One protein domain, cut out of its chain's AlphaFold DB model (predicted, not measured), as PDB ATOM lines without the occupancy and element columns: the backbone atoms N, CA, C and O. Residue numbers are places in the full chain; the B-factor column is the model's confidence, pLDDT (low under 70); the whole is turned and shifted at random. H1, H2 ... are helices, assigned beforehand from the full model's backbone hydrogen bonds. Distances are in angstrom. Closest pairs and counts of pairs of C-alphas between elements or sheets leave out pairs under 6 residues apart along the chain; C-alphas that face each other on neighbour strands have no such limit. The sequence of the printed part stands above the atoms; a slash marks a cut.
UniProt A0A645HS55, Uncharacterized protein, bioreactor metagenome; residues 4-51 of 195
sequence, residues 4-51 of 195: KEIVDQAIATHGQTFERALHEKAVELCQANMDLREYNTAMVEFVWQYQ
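AT A GLANCE: This is residues 4 to 51 of the 195 residues of an uncharacterized protein of bioreactor metagenome (UniProt A0A645HS55). The longest helix, H2, and H3 lie side by side as a helical hairpin that makes the long axis, and the shorter H1 caps its open end, where H2 begins and H3 ends. H1 reaches from residues 18 to 19 of H2 to residues 47 to 48 of H3, while the turn of residues 32 to 35 closes the other end. The printed part has 48 residues with three named helices, in the order H1, H2, H3, and no named strand; its class is all helix. It is compact, with a radius of gyration of the C-alphas of 10.7 A, and elongated in outline, its C-alphas spanning 31 by 17 by 14 A.

IN THESE COORDINATES: H2 is residues 16 to 31, 22.9 A from first to last C-alpha; C-alpha 16 is at (-13.241, 29.744, 8.193), and C-alpha 31 is at (-35.010, 23.007, 5.739). H3 is residues 36 to 49, 20.3 A long by the same measure, and its C-alpha 49 is at (-19.991, 32.545, -5.635). H1 is residues 4 to 14, 15.2 A from first to last C-alpha, and C-alpha 4 is at (-14.102, 19.191, -4.207).

HOW THE PARTS SIT: H2 and H3 touch, with 8 pairs of C-alphas within 8 A. Their closest C-alphas, those of Leu 29 and Tyr 39, are 6.4 A apart. The two helices form a hairpin, running opposite ways at a shallow tilt of 26 degrees, with their centres 11.3 A apart. H1 touches H3 at residues 47 to 48 of H3 alone; the closest C-alphas, those of Val 7 and Val 47, are 6.4 A apart. H1 and H3 run the same way at a steep tilt of 39 degrees. H1 and H2 only just touch, with 3 pairs of C-alphas within 8 A, and only at the corner by their link, with residues 18 to 19 of H2 alone. The closest C-alphas there, those of Ile 11 and Phe 18, are 6.3 A apart. H1 and H2 run opposite ways at a steep tilt of 53 degrees. In H1, H2 and H3 every O i to N i+4 pair is within hydrogen-bond range.

THE WHOLE: The two C-alphas farthest apart are those of Thr 13 and Asn 33, at 30.7 A. The C-alphas of Lys 4 and Gln 51, the first and last printed residues, are 12.7 A apart. The printed part has no cut. The link from H1 to H2 is tight, with 1 residue, and the link from H2 to H3 is tight, with 4 residues; no link is long. The mean pLDDT of the printed part is 95.4, and no printed residue is under 70.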
ATOM      1  N   LYS A   4     -15.185  19.144  -5.192       97.56
ATOM      2  CA  LYS A   4     -14.102  19.191  -4.207       97.56
ATOM      3  C   LYS A   4     -13.076  20.276  -4.533       97.56
ATOM      4  O   LYS A   4     -12.707  21.041  -3.652       97.56
ATOM      5  N   GLU A   5     -12.649  20.375  -5.791       97.31
ATOM      6  CA  GLU A   5     -11.643  21.361  -6.201       97.31
ATOM      7  C   GLU A   5     -12.103  22.799  -5.931       97.31
ATOM      8  O   GLU A   5     -11.328  23.599  -5.411       97.31
ATOM      9  N   ILE A   6     -13.359  23.135  -6.243       97.50
ATOM     10  CA  ILE A   6     -13.874  24.491  -6.002       97.50
ATOM     11  C   ILE A   6     -14.100  24.767  -4.509       97.50
ATOM     12  O   ILE A   6     -13.900  25.899  -4.064       97.50
ATOM     13  N   VAL A   7     -14.461  23.751  -3.720       97.81
ATOM     14  CA  VAL A   7     -14.548  23.866  -2.256       97.81
ATOM     15  C   VAL A   7     -13.161  24.124  -1.667       97.81
ATOM     16  O   VAL A   7     -12.992  25.097  -0.937       97.81
ATOM     17  N   ASP A   8     -12.157  23.328  -2.040       97.56
ATOM     18  CA  ASP A   8     -10.780  23.468  -1.553       97.56
ATOM     19  C   ASP A   8     -10.193  24.846  -1.919       97.56
ATOM     20  O   ASP A   8      -9.562  25.499  -1.087       97.56
ATOM     21  N   GLN A   9     -10.452  25.339  -3.137       97.00
ATOM     22  CA  GLN A   9     -10.044  26.683  -3.572       97.00
ATOM     23  C   GLN A   9     -10.720  27.793  -2.754       97.00
ATOM     24  O   GLN A   9     -10.066  28.768  -2.364       97.00
ATOM     25  N   ALA A  10     -12.016  27.655  -2.465       97.44
ATOM     26  CA  ALA A  10     -12.753  28.621  -1.657       97.44
ATOM     27  C   ALA A  10     -12.271  28.627  -0.195       97.44
ATOM     28  O   ALA A  10     -12.088  29.706   0.370       97.44
ATOM     29  N   ILE A  11     -11.979  27.459   0.390       97.50
ATOM     30  CA  ILE A  11     -11.370  27.341   1.726       97.50
ATOM     31  C   ILE A  11      -9.988  27.998   1.741       97.50
ATOM     32  O   ILE A  11      -9.709  28.807   2.622       97.50
ATOM     33  N   ALA A  12      -9.140  27.720   0.749       97.69
ATOM     34  CA  ALA A  12      -7.807  28.317   0.668       97.69
ATOM     35  C   ALA A  12      -7.845  29.853   0.547       97.69
ATOM     36  O   ALA A  12      -6.947  30.531   1.043       97.69
ATOM     37  N   THR A  13      -8.884  30.404  -0.091       97.12
ATOM     38  CA  THR A  13      -9.026  31.850  -0.324       97.12
ATOM     39  C   THR A  13      -9.680  32.578   0.855       97.12
ATOM     40  O   THR A  13      -9.240  33.663   1.229       97.12
ATOM     41  N   HIS A  14     -10.733  32.002   1.443       97.00
ATOM     42  CA  HIS A  14     -11.622  32.688   2.396       97.00
ATOM     43  C   HIS A  14     -11.609  32.084   3.810       97.00
ATOM     44  O   HIS A  14     -12.176  32.668   4.739       97.00
ATOM     45  N   GLY A  15     -10.970  30.925   3.989       97.00
ATOM     46  CA  GLY A  15     -10.811  30.231   5.265       97.00
ATOM     47  C   GLY A  15     -12.134  29.935   5.976       97.00
ATOM     48  O   GLY A  15     -13.163  29.663   5.354       97.00
ATOM     49  N   GLN A  16     -12.111  30.056   7.306       96.38
ATOM     50  CA  GLN A  16     -13.241  29.744   8.193       96.38
ATOM     51  C   GLN A  16     -14.529  30.514   7.871       96.38
ATOM     52  O   GLN A  16     -15.627  30.045   8.175       96.38
ATOM     53  N   THR A  17     -14.424  31.701   7.264       97.00
ATOM     54  CA  THR A  17     -15.603  32.487   6.873       97.00
ATOM     55  C   THR A  17     -16.432  31.744   5.830       97.00
ATOM     56  O   THR A  17     -17.657  31.711   5.940       97.00
ATOM     57  N   PHE A  18     -15.777  31.119   4.847       98.00
ATOM     58  CA  PHE A  18     -16.455  30.308   3.841       98.00
ATOM     59  C   PHE A  18     -16.958  28.987   4.422       98.00
ATOM     60  O   PHE A  18     -18.098  28.626   4.159       98.00
ATOM     61  N   GLU A  19     -16.168  28.300   5.251       96.94
ATOM     62  CA  GLU A  19     -16.593  27.035   5.873       96.94
ATOM     63  C   GLU A  19     -17.890  27.199   6.678       96.94
ATOM     64  O   GLU A  19     -18.825  26.408   6.533       96.94
ATOM     65  N   ARG A  20     -17.983  28.273   7.478       97.38
ATOM     66  CA  ARG A  20     -19.207  28.606   8.215       97.38
ATOM     67  C   ARG A  20     -20.373  28.872   7.265       97.38
ATOM     68  O   ARG A  20     -21.440  28.296   7.452       97.38
ATOM     69  N   ALA A  21     -20.162  29.701   6.245       98.06
ATOM     70  CA  ALA A  21     -21.210  30.055   5.293       98.06
ATOM     71  C   ALA A  21     -21.702  28.834   4.487       98.06
ATOM     72  O   ALA A  21     -22.896  28.694   4.244       98.06
ATOM     73  N   LEU A  22     -20.800  27.914   4.129       97.50
ATOM     74  CA  LEU A  22     -21.128  26.653   3.464       97.50
ATOM     75  C   LEU A  22     -22.004  25.762   4.346       97.50
ATOM     76  O   LEU A  22     -23.002  25.218   3.875       97.50
ATOM     77  N   HIS A  23     -21.656  25.636   5.628       95.75
ATOM     78  CA  HIS A  23     -22.448  24.864   6.579       95.75
ATOM     79  C   HIS A  23     -23.823  25.503   6.832       95.75
ATOM     80  O   HIS A  23     -24.837  24.807   6.844       95.75
ATOM     81  N   GLU A  24     -23.884  26.824   7.007       96.19
ATOM     82  CA  GLU A  24     -25.142  27.567   7.147       96.19
ATOM     83  C   GLU A  24     -26.033  27.386   5.915       96.19
ATOM     84  O   GLU A  24     -27.218  27.077   6.063       96.19
ATOM     85  N   LYS A  25     -25.459  27.468   4.708       96.38
ATOM     86  CA  LYS A  25     -26.203  27.247   3.466       96.38
ATOM     87  C   LYS A  25     -26.730  25.822   3.351       96.38
ATOM     88  O   LYS A  25     -27.882  25.630   2.967       96.38
ATOM     89  N   ALA A  26     -25.923  24.827   3.716       94.38
ATOM     90  CA  ALA A  26     -26.365  23.437   3.755       94.38
ATOM     91  C   ALA A  26     -27.582  23.273   4.683       94.38
ATOM     92  O   ALA A  26     -28.571  22.658   4.292       94.38
ATOM     93  N   VAL A  27     -27.551  23.866   5.883       93.56
ATOM     94  CA  VAL A  27     -28.674  23.824   6.839       93.56
ATOM     95  C   VAL A  27     -29.919  24.524   6.291       93.56
ATOM     96  O   VAL A  27     -31.007  23.957   6.375       93.56
ATOM     97  N   GLU A  28     -29.764  25.714   5.714       94.62
ATOM     98  CA  GLU A  28     -30.852  26.471   5.082       94.62
ATOM     99  C   GLU A  28     -31.553  25.630   4.002       94.62
ATOM    100  O   GLU A  28     -32.769  25.441   4.043       94.62
ATOM    101  N   LEU A  29     -30.781  25.058   3.072       93.31
ATOM    102  CA  LEU A  29     -31.324  24.262   1.970       93.31
ATOM    103  C   LEU A  29     -31.945  22.940   2.444       93.31
ATOM    104  O   LEU A  29     -32.931  22.490   1.862       93.31
ATOM    105  N   CYS A  30     -31.430  22.331   3.519       88.56
ATOM    106  CA  CYS A  30     -32.055  21.147   4.118       88.56
ATOM    107  C   CYS A  30     -33.484  21.436   4.598       88.56
ATOM    108  O   CYS A  30     -34.372  20.599   4.455       88.56
ATOM    109  N   GLN A  31     -33.710  22.614   5.185       89.62
ATOM    110  CA  GLN A  31     -35.010  23.007   5.739       89.62
ATOM    111  C   GLN A  31     -36.039  23.344   4.653       89.62
ATOM    112  O   GLN A  31     -37.238  23.302   4.918       89.62
ATOM    113  N   ALA A  32     -35.587  23.634   3.432       88.06
ATOM    114  CA  ALA A  32     -36.446  23.954   2.298       88.06
ATOM    115  C   ALA A  32     -37.140  22.726   1.668       88.06
ATOM    116  O   ALA A  32     -37.975  22.904   0.784       88.06
ATOM    117  N   ASN A  33     -36.829  21.498   2.114       81.94
ATOM    118  CA  ASN A  33     -37.410  20.239   1.613       81.94
ATOM    119  C   ASN A  33     -37.360  20.104   0.073       81.94
ATOM    120  O   ASN A  33     -38.327  19.686  -0.566       81.94
ATOM    121  N   MET A  34     -36.237  20.510  -0.518       87.25
ATOM    122  CA  MET A  34     -36.009  20.496  -1.966       87.25
ATOM    123  C   MET A  34     -35.696  19.091  -2.496       87.25
ATOM    124  O   MET A  34     -35.247  18.218  -1.746       87.25
ATOM    125  N   ASP A  35     -35.869  18.883  -3.808       92.06
ATOM    126  CA  ASP A  35     -35.357  17.681  -4.475       92.06
ATOM    127  C   ASP A  35     -33.832  17.600  -4.298       92.06
ATOM    128  O   ASP A  35     -33.116  18.602  -4.349       92.06
ATOM    129  N   LEU A  36     -33.314  16.389  -4.102       91.94
ATOM    130  CA  LEU A  36     -31.894  16.169  -3.831       91.94
ATOM    131  C   LEU A  36     -30.976  16.727  -4.934       91.94
ATOM    132  O   LEU A  36     -29.882  17.217  -4.649       91.94
ATOM    133  N   ARG A  37     -31.409  16.684  -6.197       93.56
ATOM    134  CA  ARG A  37     -30.645  17.214  -7.335       93.56
ATOM    135  C   ARG A  37     -30.618  18.734  -7.309       93.56
ATOM    136  O   ARG A  37     -29.577  19.327  -7.591       93.56
ATOM    137  N   GLU A  38     -31.734  19.355  -6.939       94.94
ATOM    138  CA  GLU A  38     -31.833  20.805  -6.771       94.94
ATOM    139  C   GLU A  38     -30.961  21.271  -5.604       94.94
ATOM    140  O   GLU A  38     -30.188  22.211  -5.767       94.94
ATOM    141  N   TYR A  39     -30.996  20.561  -4.471       95.31
ATOM    142  CA  TYR A  39     -30.112  20.818  -3.333       95.31
ATOM    143  C   TYR A  39     -28.637  20.787  -3.753       95.31
ATOM    144  O   TYR A  39     -27.890  21.731  -3.490       95.31
ATOM    145  N   ASN A  40     -28.204  19.716  -4.430       96.19
ATOM    146  CA  ASN A  40     -26.805  19.566  -4.832       96.19
ATOM    147  C   ASN A  40     -26.381  20.660  -5.822       96.19
ATOM    148  O   ASN A  40     -25.281  21.198  -5.704       96.19
ATOM    149  N   THR A  41     -27.267  21.032  -6.747       96.81
ATOM    150  CA  THR A  41     -27.028  22.125  -7.701       96.81
ATOM    151  C   THR A  41     -26.893  23.465  -6.974       96.81
ATOM    152  O   THR A  41     -25.906  24.168  -7.178       96.81
ATOM    153  N   ALA A  42     -27.808  23.786  -6.055       96.81
ATOM    154  CA  ALA A  42     -27.775  25.027  -5.283       96.81
ATOM    155  C   ALA A  42     -26.521  25.137  -4.394       96.81
ATOM    156  O   ALA A  42     -25.952  26.220  -4.248       96.81
ATOM    157  N   MET A  43     -26.044  24.019  -3.835       97.56
ATOM    158  CA  MET A  43     -24.770  23.984  -3.111       97.56
ATOM    159  C   MET A  43     -23.585  24.307  -4.029       97.56
ATOM    160  O   MET A  43     -22.729  25.112  -3.662       97.56
ATOM    161  N   VAL A  44     -23.535  23.731  -5.234       97.62
ATOM    162  CA  VAL A  44     -22.483  24.028  -6.223       97.62
ATOM    163  C   VAL A  44     -22.518  25.502  -6.636       97.62
ATOM    164  O   VAL A  44     -21.474  26.155  -6.661       97.62
ATOM    165  N   GLU A  45     -23.704  26.050  -6.905       97.06
ATOM    166  CA  GLU A  45     -23.895  27.465  -7.242       97.06
ATOM    167  C   GLU A  45     -23.431  28.393  -6.119       97.06
ATOM    168  O   GLU A  45     -22.792  29.414  -6.385       97.06
ATOM    169  N   PHE A  46     -23.712  28.026  -4.866       97.94
ATOM    170  CA  PHE A  46     -23.247  28.759  -3.695       97.94
ATOM    171  C   PHE A  46     -21.718  28.766  -3.607       97.94
ATOM    172  O   PHE A  46     -21.122  29.837  -3.506       97.94
ATOM    173  N   VAL A  47     -21.061  27.605  -3.719       97.62
ATOM    174  CA  VAL A  47     -19.586  27.521  -3.707       97.62
ATOM    175  C   VAL A  47     -18.976  28.303  -4.871       97.62
ATOM    176  O   VAL A  47     -17.940  28.958  -4.715       97.62
ATOM    177  N   TRP A  48     -19.635  28.309  -6.033       97.06
ATOM    178  CA  TRP A  48     -19.200  29.087  -7.191       97.06
ATOM    179  C   TRP A  48     -19.158  30.596  -6.909       97.06
ATOM    180  O   TRP A  48     -18.275  31.290  -7.422       97.06
ATOM    181  N   GLN A  49     -20.023  31.128  -6.034       96.31
ATOM    182  CA  GLN A  49     -19.991  32.545  -5.635       96.31
ATOM    183  C   GLN A  49     -18.689  32.943  -4.929       96.31
ATOM    184  O   GLN A  49     -18.287  34.103  -5.023       96.31
ATOM    185  N   TYR A  50     -17.963  31.991  -4.346       96.69
ATOM    186  CA  TYR A  50     -16.694  32.238  -3.658       96.69
ATOM    187  C   TYR A  50     -15.458  32.119  -4.561       96.69
ATOM    188  O   TYR A  50     -14.360  32.464  -4.126       96.69
ATOM    189  N   GLN A  51     -15.611  31.702  -5.824       95.44
ATOM    190  CA  GLN A  51     -14.473  31.611  -6.748       95.44
ATOM    191  C   GLN A  51     -13.984  32.994  -7.202       95.44
ATOM    192  O   GLN A  51     -14.819  33.837  -7.541       95.44
TER     193      GLN A  51